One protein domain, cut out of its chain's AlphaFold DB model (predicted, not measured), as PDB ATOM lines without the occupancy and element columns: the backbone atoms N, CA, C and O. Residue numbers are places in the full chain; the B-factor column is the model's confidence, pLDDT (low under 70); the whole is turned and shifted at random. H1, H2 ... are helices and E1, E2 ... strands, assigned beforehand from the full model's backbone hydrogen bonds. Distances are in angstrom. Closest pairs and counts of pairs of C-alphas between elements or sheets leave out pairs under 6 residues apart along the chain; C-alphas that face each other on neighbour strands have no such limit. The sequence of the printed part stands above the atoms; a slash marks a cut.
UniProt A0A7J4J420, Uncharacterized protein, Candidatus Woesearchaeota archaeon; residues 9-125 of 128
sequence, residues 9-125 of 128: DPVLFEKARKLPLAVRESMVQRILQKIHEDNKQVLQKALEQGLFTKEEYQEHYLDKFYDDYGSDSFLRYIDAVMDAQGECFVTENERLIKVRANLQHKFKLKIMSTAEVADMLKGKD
ATOM      1  N   ASP A   9     133.782 152.012 111.767       81.69
ATOM      2  CA  ASP A   9     133.818 150.971 110.745       81.69
ATOM      3  C   ASP A   9     133.331 151.592 109.421       81.69
ATOM      4  O   ASP A   9     132.154 151.970 109.318       81.69
ATOM      5  N   PRO A  10     134.206 151.710 108.403       83.81
ATOM      6  CA  PRO A  10     133.857 152.347 107.138       83.81
ATOM      7  C   PRO A  10     132.690 151.640 106.444       83.81
ATOM      8  O   PRO A  10     131.869 152.276 105.785       83.81
ATOM      9  N   VAL A  11     132.579 150.320 106.624       86.06
ATOM     10  CA  VAL A  11     131.505 149.506 106.054       86.06
ATOM     11  C   VAL A  11     130.180 149.820 106.741       86.06
ATOM     12  O   VAL A  11     129.155 149.932 106.064       86.06
ATOM     13  N   LEU A  12     130.172 149.985 108.068       82.56
ATOM     14  CA  LEU A  12     128.970 150.392 108.806       82.56
ATOM     15  C   LEU A  12     128.541 151.818 108.450       82.56
ATOM     16  O   LEU A  12     127.348 152.051 108.248       82.56
ATOM     17  N   PHE A  13     129.489 152.746 108.311       84.25
ATOM     18  CA  PHE A  13     129.201 154.120 107.903       84.25
ATOM     19  C   PHE A  13     128.555 154.181 106.509       84.25
ATOM     20  O   PHE A  13     127.491 154.781 106.333       84.25
ATOM     21  N   GLU A  14     129.129 153.474 105.531       88.75
ATOM     22  CA  GLU A  14     128.578 153.408 104.174       88.75
ATOM     23  C   GLU A  14     127.203 152.732 104.124       88.75
ATOM     24  O   GLU A  14     126.314 153.164 103.385       88.75
ATOM     25  N   LYS A  15     126.983 151.690 104.935       87.44
ATOM     26  CA  LYS A  15     125.660 151.066 105.074       87.44
ATOM     27  C   LYS A  15     124.642 152.042 105.660       87.44
ATOM     28  O   LYS A  15     123.545 152.146 105.118       87.44
ATOM     29  N   ALA A  16     125.004 152.788 106.705       86.38
ATOM     30  CA  ALA A  16     124.127 153.778 107.328       86.38
ATOM     31  C   ALA A  16     123.743 154.901 106.351       86.38
ATOM     32  O   ALA A  16     122.583 155.310 106.288       86.38
ATOM     33  N   ARG A  17     124.687 155.352 105.516       86.50
ATOM     34  CA  ARG A  17     124.450 156.379 104.492       86.50
ATOM     35  C   ARG A  17     123.402 155.952 103.456       86.50
ATOM     36  O   ARG A  17     122.653 156.808 102.982       86.50
ATOM     37  N   LYS A  18     123.331 154.657 103.129       91.69
ATOM     38  CA  LYS A  18     122.394 154.071 102.150       91.69
ATOM     39  C   LYS A  18     120.994 153.788 102.714       91.69
ATOM     40  O   LYS A  18     120.122 153.372 101.956       91.69
ATOM     41  N   LEU A  19     120.764 153.997 104.013       92.06
ATOM     42  CA  LEU A  19     119.447 153.803 104.619       92.06
ATOM     43  C   LEU A  19     118.441 154.874 104.155       92.06
ATOM     44  O   LEU A  19     118.841 156.001 103.842       92.06
ATOM     45  N   PRO A  20     117.130 154.558 104.156       94.94
ATOM     46  CA  PRO A  20     116.082 155.544 103.912       94.94
ATOM     47  C   PRO A  20     116.202 156.745 104.856       94.94
ATOM     48  O   PRO A  20     116.585 156.590 106.017       94.94
ATOM     49  N   LEU A  21     115.830 157.939 104.379       90.56
ATOM     50  CA  LEU A  21     115.970 159.189 105.135       90.56
ATOM     51  C   LEU A  21     115.350 159.101 106.539       90.56
ATOM     52  O   LEU A  21     116.053 159.361 107.509       90.56
ATOM     53  N   ALA A  22     114.110 158.618 106.644       92.00
ATOM     54  CA  ALA A  22     113.409 158.464 107.921       92.00
ATOM     55  C   ALA A  22     114.154 157.558 108.924       92.00
ATOM     56  O   ALA A  22     114.140 157.797 110.130       92.00
ATOM     57  N   VAL A  23     114.846 156.523 108.435       90.50
ATOM     58  CA  VAL A  23     115.649 155.632 109.287       90.50
ATOM     59  C   VAL A  23     116.902 156.357 109.775       90.50
ATOM     60  O   VAL A  23     117.238 156.263 110.953       90.50
ATOM     61  N   ARG A  24     117.569 157.121 108.900       89.38
ATOM     62  CA  ARG A  24     118.740 157.927 109.279       89.38
ATOM     63  C   ARG A  24     118.371 158.994 110.306       89.38
ATOM     64  O   ARG A  24     119.080 159.140 111.295       89.38
ATOM     65  N   GLU A  25     117.250 159.684 110.119       89.25
ATOM     66  CA  GLU A  25     116.740 160.679 111.071       89.25
ATOM     67  C   GLU A  25     116.441 160.048 112.434       89.25
ATOM     68  O   GLU A  25     116.898 160.553 113.457       89.25
ATOM     69  N   SER A  26     115.767 158.892 112.457       91.12
ATOM     70  CA  SER A  26     115.513 158.155 113.700       91.12
ATOM     71  C   SER A  26     116.809 157.716 114.394       91.12
ATOM     72  O   SER A  26     116.920 157.808 115.617       91.12
ATOM     73  N   MET A  27     117.821 157.276 113.637       88.38
ATOM     74  CA  MET A  27     119.137 156.944 114.194       88.38
ATOM     75  C   MET A  27     119.820 158.169 114.808       88.38
ATOM     76  O   MET A  27     120.302 158.082 115.936       88.38
ATOM     77  N   VAL A  28     119.827 159.305 114.107       85.94
ATOM     78  CA  VAL A  28     120.398 160.562 114.617       85.94
ATOM     79  C   VAL A  28     119.675 161.005 115.888       85.94
ATOM     80  O   VAL A  28     120.336 161.315 116.874       85.94
ATOM     81  N   GLN A  29     118.341 160.951 115.925       85.69
ATOM     82  CA  GLN A  29     117.564 161.281 117.126       85.69
ATOM     83  C   GLN A  29     117.946 160.410 118.328       85.69
ATOM     84  O   GLN A  29     118.143 160.933 119.422       85.69
ATOM     85  N   ARG A  30     118.107 159.095 118.135       87.75
ATOM     86  CA  ARG A  30     118.542 158.187 119.210       87.75
ATOM     87  C   ARG A  30     119.952 158.507 119.705       87.75
ATOM     88  O   ARG A  30     120.197 158.447 120.905       87.75
ATOM     89  N   ILE A  31     120.863 158.858 118.797       86.19
ATOM     90  CA  ILE A  31     122.226 159.279 119.151       86.19
ATOM     91  C   ILE A  31     122.181 160.568 119.977       86.19
ATOM     92  O   ILE A  31     122.791 160.625 121.041       86.19
ATOM     93  N   LEU A  32     121.415 161.570 119.538       82.25
ATOM     94  CA  LEU A  32     121.258 162.835 120.262       82.25
ATOM     95  C   LEU A  32     120.639 162.628 121.650       82.25
ATOM     96  O   LEU A  32     121.115 163.202 122.627       82.25
ATOM     97  N   GLN A  33     119.625 161.766 121.759       85.50
ATOM     98  CA  GLN A  33     119.023 161.418 123.044       85.50
ATOM     99  C   GLN A  33     120.042 160.758 123.979       85.50
ATOM    100  O   GLN A  33     120.147 161.150 125.141       85.50
ATOM    101  N   LYS A  34     120.834 159.807 123.471       87.06
ATOM    102  CA  LYS A  34     121.876 159.145 124.261       87.06
ATOM    103  C   LYS A  34     122.930 160.136 124.759       87.06
ATOM    104  O   LYS A  34     123.274 160.099 125.935       87.06
ATOM    105  N   ILE A  35     123.380 161.053 123.900       83.12
ATOM    106  CA  ILE A  35     124.322 162.123 124.272       83.12
ATOM    107  C   ILE A  35     123.737 162.995 125.389       83.12
ATOM    108  O   ILE A  35     124.433 163.335 126.342       83.12
ATOM    109  N   HIS A  36     122.453 163.345 125.304       85.69
ATOM    110  CA  HIS A  36     121.794 164.142 126.337       85.69
ATOM    111  C   HIS A  36     121.706 163.406 127.686       85.69
ATOM    112  O   HIS A  36     121.915 164.008 128.739       85.69
ATOM    113  N   GLU A  37     121.412 162.105 127.666       89.06
ATOM    114  CA  GLU A  37     121.420 161.256 128.863       89.06
ATOM    115  C   GLU A  37     122.826 161.138 129.466       89.06
ATOM    116  O   GLU A  37     122.978 161.280 130.680       89.06
ATOM    117  N   ASP A  38     123.855 160.966 128.632       87.56
ATOM    118  CA  ASP A  38     125.255 160.917 129.069       87.56
ATOM    119  C   ASP A  38     125.685 162.239 129.715       87.56
ATOM    120  O   ASP A  38     126.231 162.245 130.818       87.56
ATOM    121  N   ASN A  39     125.341 163.374 129.104       88.75
ATOM    122  CA  ASN A  39     125.615 164.698 129.663       88.75
ATOM    123  C   ASN A  39     124.977 164.895 131.049       88.75
ATOM    124  O   ASN A  39     125.608 165.457 131.946       88.75
ATOM    125  N   LYS A  40     123.745 164.407 131.256       91.75
ATOM    126  CA  LYS A  40     123.091 164.448 132.575       91.75
ATOM    127  C   LYS A  40     123.847 163.626 133.615       91.75
ATOM    128  O   LYS A  40     124.019 164.097 134.737       91.75
ATOM    129  N   GLN A  41     124.301 162.428 133.250       93.38
ATOM    130  CA  GLN A  41     125.066 161.561 134.152       93.38
ATOM    131  C   GLN A  41     126.410 162.189 134.530       93.38
ATOM    132  O   GLN A  41     126.777 162.192 135.704       93.38
ATOM    133  N   VAL A  42     127.112 162.776 133.558       93.50
ATOM    134  CA  VAL A  42     128.367 163.504 133.787       93.50
ATOM    135  C   VAL A  42     128.152 164.669 134.747       93.50
ATOM    136  O   VAL A  42     128.888 164.802 135.722       93.50
ATOM    137  N   LEU A  43     127.125 165.492 134.508       95.06
ATOM    138  CA  LEU A  43     126.809 166.624 135.374       95.06
ATOM    139  C   LEU A  43     126.498 166.168 136.803       95.06
ATOM    140  O   LEU A  43     127.039 166.726 137.754       95.06
ATOM    141  N   GLN A  44     125.657 165.144 136.957       96.06
ATOM    142  CA  GLN A  44     125.310 164.604 138.268       96.06
ATOM    143  C   GLN A  44     126.559 164.117 139.013       96.06
ATOM    144  O   GLN A  44     126.793 164.528 140.148       96.06
ATOM    145  N   LYS A  45     127.400 163.316 138.354       95.38
ATOM    146  CA  LYS A  45     128.647 162.800 138.929       95.38
ATOM    147  C   LYS A  45     129.603 163.933 139.320       95.38
ATOM    148  O   LYS A  45     130.204 163.882 140.388       95.38
ATOM    149  N   ALA A  46     129.716 164.977 138.500       95.94
ATOM    150  CA  ALA A  46     130.573 166.127 138.784       95.94
ATOM    151  C   ALA A  46     130.102 166.930 140.009       95.94
ATOM    152  O   ALA A  46     130.932 167.368 140.809       95.94
ATOM    153  N   LEU A  47     128.783 167.089 140.173       96.62
ATOM    154  CA  LEU A  47     128.181 167.724 141.348       96.62
ATOM    155  C   LEU A  47     128.376 166.867 142.608       96.62
ATOM    156  O   LEU A  47     128.756 167.395 143.649       96.62
ATOM    157  N   GLU A  48     128.177 165.550 142.510       96.19
ATOM    158  CA  GLU A  48     128.392 164.603 143.615       96.19
ATOM    159  C   GLU A  48     129.858 164.564 144.076       96.19
ATOM    160  O   GLU A  48     130.132 164.440 145.268       96.19
ATOM    161  N   GLN A  49     130.807 164.719 143.149       94.75
ATOM    162  CA  GLN A  49     132.241 164.806 143.449       94.75
ATOM    163  C   GLN A  49     132.698 166.206 143.888       94.75
ATOM    164  O   GLN A  49     133.868 166.386 144.226       94.75
ATOM    165  N   GLY A  50     131.810 167.204 143.878       95.00
ATOM    166  CA  GLY A  50     132.132 168.569 144.293       95.00
ATOM    167  C   GLY A  50     133.119 169.295 143.372       95.00
ATOM    168  O   GLY A  50     133.841 170.176 143.835       95.00
ATOM    169  N   LEU A  51     133.168 168.953 142.077       95.00
ATOM    170  CA  LEU A  51     134.038 169.646 141.111       95.00
ATOM    171  C   LEU A  51     133.648 171.122 140.926       95.00
ATOM    172  O   LEU A  51     134.497 171.986 140.687       95.00
ATOM    173  N   PHE A  52     132.355 171.404 141.026       96.19
ATOM    174  CA  PHE A  52     131.750 172.732 141.020       96.19
ATOM    175  C   PHE A  52     130.373 172.647 141.683       96.19
ATOM    176  O   PHE A  52     129.816 171.556 141.828       96.19
ATOM    177  N   THR A  53     129.816 173.787 142.089       96.81
ATOM    178  CA  THR A  53     128.448 173.825 142.624       96.81
ATOM    179  C   THR A  53     127.420 173.941 141.503       96.81
ATOM    180  O   THR A  53     127.742 174.259 140.354       96.81
ATOM    181  N   LYS A  54     126.149 173.697 141.832       96.31
ATOM    182  CA  LYS A  54     125.048 173.868 140.881       96.31
ATOM    183  C   LYS A  54     124.940 175.322 140.415       96.31
ATOM    184  O   LYS A  54     124.736 175.564 139.230       96.31
ATOM    185  N   GLU A  55     125.104 176.259 141.339       97.19
ATOM    186  CA  GLU A  55     125.065 177.701 141.094       97.19
ATOM    187  C   GLU A  55     126.201 178.096 140.151       97.19
ATOM    188  O   GLU A  55     125.966 178.719 139.119       97.19
ATOM    189  N   GLU A  56     127.416 177.618 140.434       96.06
ATOM    190  CA  GLU A  56     128.566 177.853 139.570       96.06
ATOM    191  C   GLU A  56     128.320 177.325 138.149       96.06
ATOM    192  O   GLU A  56     128.615 178.010 137.169       96.06
ATOM    193  N   TYR A  57     127.737 176.127 138.017       95.56
ATOM    194  CA  TYR A  57     127.400 175.567 136.710       95.56
ATOM    195  C   TYR A  57     126.407 176.433 135.939       95.56
ATOM    196  O   TYR A  57     126.634 176.726 134.763       95.56
ATOM    197  N   GLN A  58     125.336 176.871 136.596       94.94
ATOM    198  CA  GLN A  58     124.300 177.696 135.978       94.94
ATOM    199  C   GLN A  58     124.826 179.071 135.556       94.94
ATOM    200  O   GLN A  58     124.505 179.542 134.468       94.94
ATOM    201  N   GLU A  59     125.659 179.702 136.379       95.38
ATOM    202  CA  GLU A  59     126.176 181.045 136.112       95.38
ATOM    203  C   GLU A  59     127.312 181.042 135.086       95.38
ATOM    204  O   GLU A  59     127.411 181.931 134.227       95.38
ATOM    205  N   HIS A  60     128.192 180.041 135.147       93.31
ATOM    206  CA  HIS A  60     129.449 180.071 134.409       93.31
ATOM    207  C   HIS A  60     129.502 179.145 133.204       93.31
ATOM    208  O   HIS A  60     130.210 179.509 132.262       93.31
ATOM    209  N   TYR A  61     128.757 178.035 133.171       93.94
ATOM    210  CA  TYR A  61     128.987 176.980 132.175       93.94
ATOM    211  C   TYR A  61     127.773 176.611 131.321       93.94
ATOM    212  O   TYR A  61     127.945 176.347 130.129       93.94
ATOM    213  N   LEU A  62     126.568 176.640 131.894       92.25
ATOM    214  CA  LEU A  62     125.331 176.271 131.211       92.25
ATOM    215  C   LEU A  62     125.172 177.033 129.885       92.25
ATOM    216  O   LEU A  62     125.315 178.253 129.829       92.25
ATOM    217  N   ASP A  63     124.900 176.291 128.813       89.62
ATOM    218  CA  ASP A  63     124.629 176.793 127.458       89.62
ATOM    219  C   ASP A  63     125.775 177.549 126.763       89.62
ATOM    220  O   ASP A  63     125.649 177.975 125.611       89.62
ATOM    221  N   LYS A  64     126.952 177.658 127.393       91.94
ATOM    222  CA  LYS A  64     128.063 178.442 126.832       91.94
ATOM    223  C   LYS A  64     128.932 177.664 125.857       91.94
ATOM    224  O   LYS A  64     129.501 178.287 124.961       91.94
ATOM    225  N   PHE A  65     129.026 176.344 126.000       91.50
ATOM    226  CA  PHE A  65     130.017 175.515 125.297       91.50
ATOM    227  C   PHE A  65     129.410 174.492 124.335       91.50
ATOM    228  O   PHE A  65     130.068 173.511 123.987       91.50
ATOM    229  N   TYR A  66     128.186 174.735 123.874       87.62
ATOM    230  CA  TYR A  66     127.601 173.963 122.785       87.62
ATOM    231  C   TYR A  66     128.316 174.263 121.462       87.62
ATOM    232  O   TYR A  66     128.654 175.416 121.182       87.62
ATOM    233  N   ASP A  67     128.576 173.217 120.683       81.25
ATOM    234  CA  ASP A  67     128.980 173.323 119.282       81.25
ATOM    235  C   ASP A  67     127.760 173.380 118.342       81.25
ATOM    236  O   ASP A  67     126.609 173.271 118.777       81.25
ATOM    237  N   ASP A  68     128.015 173.532 117.041       76.50
ATOM    238  CA  ASP A  68     126.979 173.610 115.998       76.50
ATOM    239  C   ASP A  68     126.125 172.331 115.886       76.50
ATOM    240  O   ASP A  68     125.078 172.326 115.237       76.50
ATOM    241  N   TYR A  69     126.552 171.244 116.533       72.12
ATOM    242  CA  TYR A  69     125.871 169.953 116.557       72.12
ATOM    243  C   TYR A  69     125.112 169.708 117.869       72.12
ATOM    244  O   TYR A  69     124.535 168.634 118.054       72.12
ATOM    245  N   GLY A  70     125.091 170.685 118.781       72.19
ATOM    246  CA  GLY A  70     124.414 170.574 120.071       72.19
ATOM    247  C   GLY A  70     125.183 169.745 121.107       72.19
ATOM    248  O   GLY A  70     124.589 169.297 122.088       72.19
ATOM    249  N   SER A  71     126.492 169.544 120.928       80.50
ATOM    250  CA  SER A  71     127.358 168.882 121.907       80.50
ATOM    251  C   SER A  71     127.960 169.891 122.887       80.50
ATOM    252  O   SER A  71     128.680 170.805 122.485       80.50
ATOM    253  N   ASP A  72     127.713 169.705 124.187       90.25
ATOM    254  CA  ASP A  72     128.335 170.510 125.243       90.25
ATOM    255  C   ASP A  72     129.796 170.076 125.468       90.25
ATOM    256  O   ASP A  72     130.098 169.047 126.082       90.25
ATOM    257  N   SER A  73     130.727 170.886 124.965       91.12
ATOM    258  CA  SER A  73     132.163 170.632 125.081       91.12
ATOM    259  C   SER A  73     132.685 170.754 126.515       91.12
ATOM    260  O   SER A  73     133.698 170.133 126.836       91.12
ATOM    261  N   PHE A  74     132.015 171.515 127.387       95.12
ATOM    262  CA  PHE A  74     132.415 171.629 128.787       95.12
ATOM    263  C   PHE A  74     132.097 170.352 129.553       95.12
ATOM    264  O   PHE A  74     132.971 169.837 130.242       95.12
ATOM    265  N   LEU A  75     130.901 169.782 129.388       93.69
ATOM    266  CA  LEU A  75     130.579 168.509 130.039       93.69
ATOM    267  C   LEU A  75     131.500 167.383 129.560       93.69
ATOM    268  O   LEU A  75     132.002 166.621 130.378       93.69
ATOM    269  N   ARG A  76     131.846 167.342 128.270       91.38
ATOM    270  CA  ARG A  76     132.858 166.400 127.756       91.38
ATOM    271  C   ARG A  76     134.240 166.606 128.380       91.38
ATOM    272  O   ARG A  76     134.945 165.634 128.640       91.38
ATOM    273  N   TYR A  77     134.632 167.856 128.617       93.44
ATOM    274  CA  TYR A  77     135.871 168.172 129.327       93.44
ATOM    275  C   TYR A  77     135.821 167.698 130.784       93.44
ATOM    276  O   TYR A  77     136.773 167.086 131.257       93.44
ATOM    277  N   ILE A  78     134.707 167.918 131.483       94.75
ATOM    278  CA  ILE A  78     134.512 167.472 132.868       94.75
ATOM    279  C   ILE A  78     134.490 165.947 132.978       94.75
ATOM    280  O   ILE A  78     135.098 165.398 133.895       94.75
ATOM    281  N   ASP A  79     133.868 165.252 132.029       92.38
ATOM    282  CA  ASP A  79     133.941 163.793 131.945       92.38
ATOM    283  C   ASP A  79     135.401 163.322 131.827       92.38
ATOM    284  O   ASP A  79     135.847 162.461 132.584       92.38
ATOM    285  N   ALA A  80     136.197 163.976 130.971       91.06
ATOM    286  CA  ALA A  80     137.624 163.689 130.839       91.06
ATOM    287  C   ALA A  80     138.432 163.998 132.116       91.06
ATOM    288  O   ALA A  80     139.358 163.254 132.443       91.06
ATOM    289  N   VAL A  81     138.084 165.064 132.848       92.50
ATOM    290  CA  VAL A  81     138.679 165.401 134.155       92.50
ATOM    291  C   VAL A  81     138.404 164.294 135.173       92.50
ATOM    292  O   VAL A  81     139.322 163.873 135.873       92.50
ATOM    293  N   MET A  82     137.166 163.801 135.241       90.81
ATOM    294  CA  MET A  82     136.767 162.756 136.192       90.81
ATOM    295  C   MET A  82     137.353 161.383 135.860       90.81
ATOM    296  O   MET A  82     137.650 160.613 136.769       90.81
ATOM    297  N   ASP A  83     137.502 161.062 134.575       82.06
ATOM    298  CA  ASP A  83     138.011 159.760 134.138       82.06
ATOM    299  C   ASP A  83     139.548 159.695 134.046       82.06
ATOM    300  O   ASP A  83     140.078 158.614 133.800       82.06
ATOM    301  N   ALA A  84     140.256 160.819 134.246       61.22
ATOM    302  CA  ALA A  84     141.705 160.978 134.462       61.22
ATOM    303  C   ALA A  84     142.634 159.887 133.869       61.22
ATOM    304  O   ALA A  84     143.512 159.355 134.549       61.22
ATOM    305  N   GLN A  85     142.470 159.565 132.581       58.34
ATOM    306  CA  GLN A  85     143.393 158.700 131.824       58.34
ATOM    307  C   GLN A  85     144.127 159.436 130.692       58.34
ATOM    308  O   GLN A  85     144.952 158.836 130.007       58.34
ATOM    309  N   GLY A  86     143.841 160.724 130.480       62.78
ATOM    310  CA  GLY A  86     144.463 161.544 129.440       62.78
ATOM    311  C   GLY A  86     145.317 162.669 130.020       62.78
ATOM    312  O   GLY A  86     144.933 163.302 130.995       62.78
ATOM    313  N   GLU A  87     146.457 162.953 129.386       78.94
ATOM    314  CA  GLU A  87     147.303 164.114 129.716       78.94
ATOM    315  C   GLU A  87     146.660 165.444 129.281       78.94
ATOM    316  O   GLU A  87     146.976 166.509 129.815       78.94
ATOM    317  N   CYS A  88     145.762 165.396 128.291       89.38
ATOM    318  CA  CYS A  88     145.045 166.557 127.785       89.38
ATOM    319  C   CYS A  88     143.669 166.196 127.211       89.38
ATOM    320  O   CYS A  88     143.414 165.065 126.794       89.38
ATOM    321  N   PHE A  89     142.802 167.198 127.164       92.38
ATOM    322  CA  PHE A  89     141.545 167.221 126.440       92.38
ATOM    323  C   PHE A  89     141.720 168.017 125.148       92.38
ATOM    324  O   PHE A  89     142.203 169.150 125.173       92.38
ATOM    325  N   VAL A  90     141.315 167.437 124.022       91.56
ATOM    326  CA  VAL A  90     141.410 168.080 122.708       91.56
ATOM    327  C   VAL A  90     140.025 168.543 122.270       91.56
ATOM    328  O   VAL A  90     139.067 167.774 122.342       91.56
ATOM    329  N   THR A  91     139.906 169.789 121.813       91.44
ATOM    330  CA  THR A  91     138.639 170.357 121.335       91.44
ATOM    331  C   THR A  91     138.848 171.379 120.220       91.44
ATOM    332  O   THR A  91     139.907 171.988 120.119       91.44
ATOM    333  N   GLU A  92     137.819 171.604 119.408       91.44
ATOM    334  CA  GLU A  92     137.746 172.721 118.452       91.44
ATOM    335  C   GLU A  92     136.814 173.841 118.937       91.44
ATOM    336  O   GLU A  92     136.647 174.853 118.264       91.44
ATOM    337  N   ASN A  93     136.210 173.701 120.122       93.00
ATOM    338  CA  ASN A  93     135.280 174.694 120.639       93.00
ATOM    339  C   ASN A  93     136.022 175.979 121.041       93.00
ATOM    340  O   ASN A  93     136.643 176.056 122.105       93.00
ATOM    341  N   GLU A  94     135.921 177.018 120.211       91.75
ATOM    342  CA  GLU A  94     136.618 178.288 120.431       91.75
ATOM    343  C   GLU A  94     136.262 178.954 121.763       91.75
ATOM    344  O   GLU A  94     137.107 179.608 122.376       91.75
ATOM    345  N   ARG A  95     135.015 178.810 122.228       92.88
ATOM    346  CA  ARG A  95     134.577 179.406 123.498       92.88
ATOM    347  C   ARG A  95     135.295 178.744 124.667       92.88
ATOM    348  O   ARG A  95     135.765 179.446 125.559       92.88
ATOM    349  N   LEU A  96     135.440 177.419 124.628       94.19
ATOM    350  CA  LEU A  96     136.188 176.653 125.624       94.19
ATOM    351  C   LEU A  96     137.685 176.987 125.558       94.19
ATOM    352  O   LEU A  96     138.302 177.243 126.592       94.19
ATOM    353  N   ILE A  97     138.250 177.089 124.350       94.75
ATOM    354  CA  ILE A  97     139.652 177.482 124.132       94.75
ATOM    355  C   ILE A  97     139.929 178.881 124.705       94.75
ATOM    356  O   ILE A  97     140.942 179.068 125.376       94.75
ATOM    357  N   LYS A  98     139.028 179.855 124.516       94.69
ATOM    358  CA  LYS A  98     139.186 181.226 125.043       94.69
ATOM    359  C   LYS A  98     139.310 181.272 126.567       94.69
ATOM    360  O   LYS A  98     140.080 182.074 127.086       94.69
ATOM    361  N   VAL A  99     138.594 180.407 127.286       95.75
ATOM    362  CA  VAL A  99     138.608 180.368 128.763       95.75
ATOM    363  C   VAL A  99     139.504 179.265 129.337       95.75
ATOM    364  O   VAL A  99     139.531 179.053 130.552       95.75
ATOM    365  N   ARG A 100     140.268 178.567 128.486       95.06
ATOM    366  CA  ARG A 100     141.012 177.360 128.865       95.06
ATOM    367  C   ARG A 100     141.976 177.565 130.022       95.06
ATOM    368  O   ARG A 100     142.118 176.669 130.837       95.06
ATOM    369  N   ALA A 101     142.616 178.730 130.137       95.69
ATOM    370  CA  ALA A 101     143.563 178.992 131.221       95.69
ATOM    371  C   ALA A 101     142.901 178.837 132.603       95.69
ATOM    372  O   ALA A 101     143.451 178.168 133.477       95.69
ATOM    373  N   ASN A 102     141.683 179.364 132.759       95.88
ATOM    374  CA  ASN A 102     140.913 179.273 133.998       95.88
ATOM    375  C   ASN A 102     140.458 177.833 134.261       95.88
ATOM    376  O   ASN A 102     140.608 177.324 135.371       95.88
ATOM    377  N   LEU A 103     139.962 177.150 133.225       95.50
ATOM    378  CA  LEU A 103     139.516 175.759 133.325       95.50
ATOM    379  C   LEU A 103     140.669 174.802 133.662       95.50
ATOM    380  O   LEU A 103     140.521 173.943 134.527       95.50
ATOM    381  N   GLN A 104     141.831 174.966 133.032       95.25
ATOM    382  CA  GLN A 104     143.040 174.188 133.324       95.25
ATOM    383  C   GLN A 104     143.543 174.462 134.742       95.25
ATOM    384  O   GLN A 104     143.956 173.542 135.446       95.25
ATOM    385  N   HIS A 105     143.508 175.725 135.182       95.38
ATOM    386  CA  HIS A 105     143.912 176.078 136.536       95.38
ATOM    387  C   HIS A 105     143.014 175.407 137.578       95.38
ATOM    388  O   HIS A 105     143.527 174.883 138.568       95.38
ATOM    389  N   LYS A 106     141.699 175.390 137.345       94.88
ATOM    390  CA  LYS A 106     140.727 174.793 138.261       94.88
ATOM    391  C   LYS A 106     140.758 173.263 138.238       94.88
ATOM    392  O   LYS A 106     140.948 172.644 139.277       94.88
ATOM    393  N   PHE A 107     140.605 172.665 137.062       93.75
ATOM    394  CA  PHE A 107     140.358 171.227 136.904       93.75
ATOM    395  C   PHE A 107     141.612 170.407 136.580       93.75
ATOM    396  O   PHE A 107     141.538 169.189 136.464       93.75
ATOM    397  N   LYS A 108     142.772 171.063 136.449       92.25
ATOM    398  CA  LYS A 108     144.102 170.443 136.301       92.25
ATOM    399  C   LYS A 108     144.301 169.559 135.060       92.25
ATOM    400  O   LYS A 108     145.341 168.917 134.954       92.25
ATOM    401  N   LEU A 109     143.382 169.578 134.094       93.19
ATOM    402  CA  LEU A 109     143.528 168.896 132.808       93.19
ATOM    403  C   LEU A 109     143.873 169.907 131.712       93.19
ATOM    404  O   LEU A 109     143.190 170.914 131.557       93.19
ATOM    405  N   LYS A 110     144.937 169.651 130.941       94.06
ATOM    406  CA  LYS A 110     145.344 170.519 129.824       94.06
ATOM    407  C   LYS A 110     144.278 170.506 128.725       94.06
ATOM    408  O   LYS A 110     143.764 169.447 128.397       94.06
ATOM    409  N   ILE A 111     143.996 171.651 128.110       94.81
ATOM    410  CA  ILE A 111     143.093 171.794 126.964       94.81
ATOM    411  C   ILE A 111     143.914 172.210 125.745       94.81
ATOM    412  O   ILE A 111     144.634 173.210 125.780       94.81
ATOM    413  N   MET A 112     143.776 171.466 124.653       94.31
ATOM    414  CA  MET A 112     144.477 171.707 123.395       94.31
ATOM    415  C   MET A 112     143.504 171.844 122.229       94.31
ATOM    416  O   MET A 112     142.476 171.168 122.188       94.31
ATOM    417  N   SER A 113     143.844 172.697 121.266       93.81
ATOM    418  CA  SER A 113     143.162 172.731 119.975       93.81
ATOM    419  C   SER A 113     143.665 171.616 119.057       93.81
ATOM    420  O   SER A 113     144.779 171.110 119.214       93.81
ATOM    421  N   THR A 114     142.864 171.238 118.064       89.88
ATOM    422  CA  THR A 114     143.297 170.287 117.026       89.88
ATOM    423  C   THR A 114     144.492 170.810 116.231       89.88
ATOM    424  O   THR A 114     145.392 170.034 115.917       89.88
ATOM    425  N   ALA A 115     144.561 172.123 115.990       90.88
ATOM    426  CA  ALA A 115     145.714 172.773 115.367       90.88
ATOM    427  C   ALA A 115     146.994 172.610 116.207       90.88
ATOM    428  O   ALA A 115     148.021 172.189 115.681       90.88
ATOM    429  N   GLU A 116     146.922 172.838 117.523       92.31
ATOM    430  CA  GLU A 116     148.070 172.657 118.423       92.31
ATOM    431  C   GLU A 116     148.548 171.196 118.447       92.31
ATOM    432  O   GLU A 116     149.749 170.931 118.488       92.31
ATOM    433  N   VAL A 117     147.620 170.234 118.394       90.81
ATOM    434  CA  VAL A 117     147.964 168.807 118.291       90.81
ATOM    435  C   VAL A 117     148.631 168.500 116.949       90.81
ATOM    436  O   VAL A 117     149.642 167.802 116.921       90.81
ATOM    437  N   ALA A 118     148.106 169.031 115.841       88.25
ATOM    438  CA  ALA A 118     148.674 168.825 114.512       88.25
ATOM    439  C   ALA A 118     150.110 169.366 114.411       88.25
ATOM    440  O   ALA A 118     150.987 168.682 113.884       88.25
ATOM    441  N   ASP A 119     150.374 170.548 114.967       90.25
ATOM    442  CA  ASP A 119     151.711 171.147 114.975       90.25
ATOM    443  C   ASP A 119     152.697 170.351 115.845       90.25
ATOM    444  O   ASP A 119     153.847 170.140 115.456       90.25
ATOM    445  N   MET A 120     152.238 169.814 116.984       86.38
ATOM    446  CA  MET A 120     153.043 168.912 117.816       86.38
ATOM    447  C   MET A 120     153.423 167.609 117.107       86.38
ATOM    448  O   MET A 120     154.476 167.041 117.402       86.38
ATOM    449  N   LEU A 121     152.562 167.108 116.220       83.81
ATOM    450  CA  LEU A 121     152.829 165.891 115.458       83.81
ATOM    451  C   LEU A 121     153.810 166.158 114.312       83.81
ATOM    452  O   LEU A 121     154.765 165.404 114.170       83.81
ATOM    453  N   LYS A 122     153.661 167.274 113.586       77.88
ATOM    454  CA  LYS A 122     154.601 167.672 112.521       77.88
ATOM    455  C   LYS A 122     156.031 167.856 113.032       77.88
ATOM    456  O   LYS A 122     156.976 167.408 112.397       77.88
ATOM    457  N   GLY A 123     156.203 168.447 114.217       59.97
ATOM    458  CA  GLY A 123     157.528 168.639 114.823       59.97
ATOM    459  C   GLY A 123     158.241 167.350 115.267       59.97
ATOM    460  O   GLY A 123     159.399 167.418 115.683       59.97
ATOM    461  N   LYS A 124     157.574 166.187 115.219       57.50
ATOM    462  CA  LYS A 124     158.191 164.879 115.494       57.50
ATOM    463  C   LYS A 124     158.762 164.204 114.245       57.50
ATOM    464  O   LYS A 124     159.656 163.377 114.399       57.50
ATOM    465  N   ASP A 125     158.303 164.580 113.055       54.53
ATOM    466  CA  ASP A 125     158.749 163.968 111.800       54.53
ATOM    467  C   ASP A 125     160.071 164.576 111.283       54.53
ATOM    468  O   ASP A 125     160.842 163.885 110.627       54.53
TER     469      ASP A 125
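This is residues 9 to 125 of the 128 residues of an uncharacterized protein of Candidatus Woesearchaeota archaeon (UniProt A0A7J4J420). A long helix, H2, reaches out from a small body with H1 at its far end, and a second helix, H7, sticks out of the body elsewhere with its residues 118 to 125. In the body, H4 sits between the last part of H2 and a two-stranded parallel sheet of E1 and E2, with the short helices H5 and H6 near H4, while the short helix H3 is near H2 and apart from H4. The printed part has 117 residues with seven named helices and two named strands, in the order H1 H2 H3 H4 E1 H5 H6 E2 H7, and the class is mostly helix. The whole is loose, with a radius of gyration of the C-alphas of 16.9 A, and its outline is flat, spanning 47 by 44 by 24 A.

Start at H1, residues 10 to 17, and pass to H2, residues 21 to 48: they are close but not clearly touching, the closest C-alphas being those of Ala 16 and Arg 24, 7.1 A apart. H3, residues 54 to 60, is close to H2 but not clearly touching, with C-alphas 47 and 54 closest at 6.9 A. Next look at H4, residues 73 to 83: H2 touches it with residues 39 to 46 alone, closest at the C-alphas of Val 42 and Asp 79, 5.9 A, at a steep tilt of 56 degrees, the same way. E1, residues 88 to 91, comes closest to H4 at C-alphas 89 and 77, 6.4 A. Then come H5, residues 94 to 98, and H6, residues 100 to 107, which meet only through their link. The C-alphas of Gln 104 in H6 and Lys 110 in E2, residues 110 to 113, are the closest of that pair, 5.6 A apart. E1 and E2 are parallel at 32 degrees; find N 89 and O 110 at 2.7 A and N 112 and O 89 at 2.8 A, within hydrogen-bond range. E1, H5, H6 and E2 form a strand-helix-strand unit, two parallel neighbour strands with helices between, and its crossover is right-handed. H7, residues 114 to 125, is closest to E1 at C-alphas 114 and 91, 6.3 A, and is apart from H4. Every O i to N i+4 pair is within hydrogen-bond range in H1 to H6; in H7 it is 6 of 8.

Find C-alpha 10 at (133.857, 152.347, 107.138), where H1 begins. H2 runs 40.8 A from C-alpha 21 at (115.970, 159.189, 105.135) to C-alpha 48. H4 is 15.3 A long, and E1 and E2 are 9.9 A and 10.3 A. H7 runs 17.5 A and ends at C-alpha 125, at (158.749, 163.968, 111.800).

The C-alphas farthest apart are those of Pro 20 and His 105, 47.5 A. The printed part has no cut, and the link from H3 to H4, residues 61 to 72, is long. Residues 84 to 86 and 123 to 125 have pLDDT under 70; the mean of the printed part is 88.9.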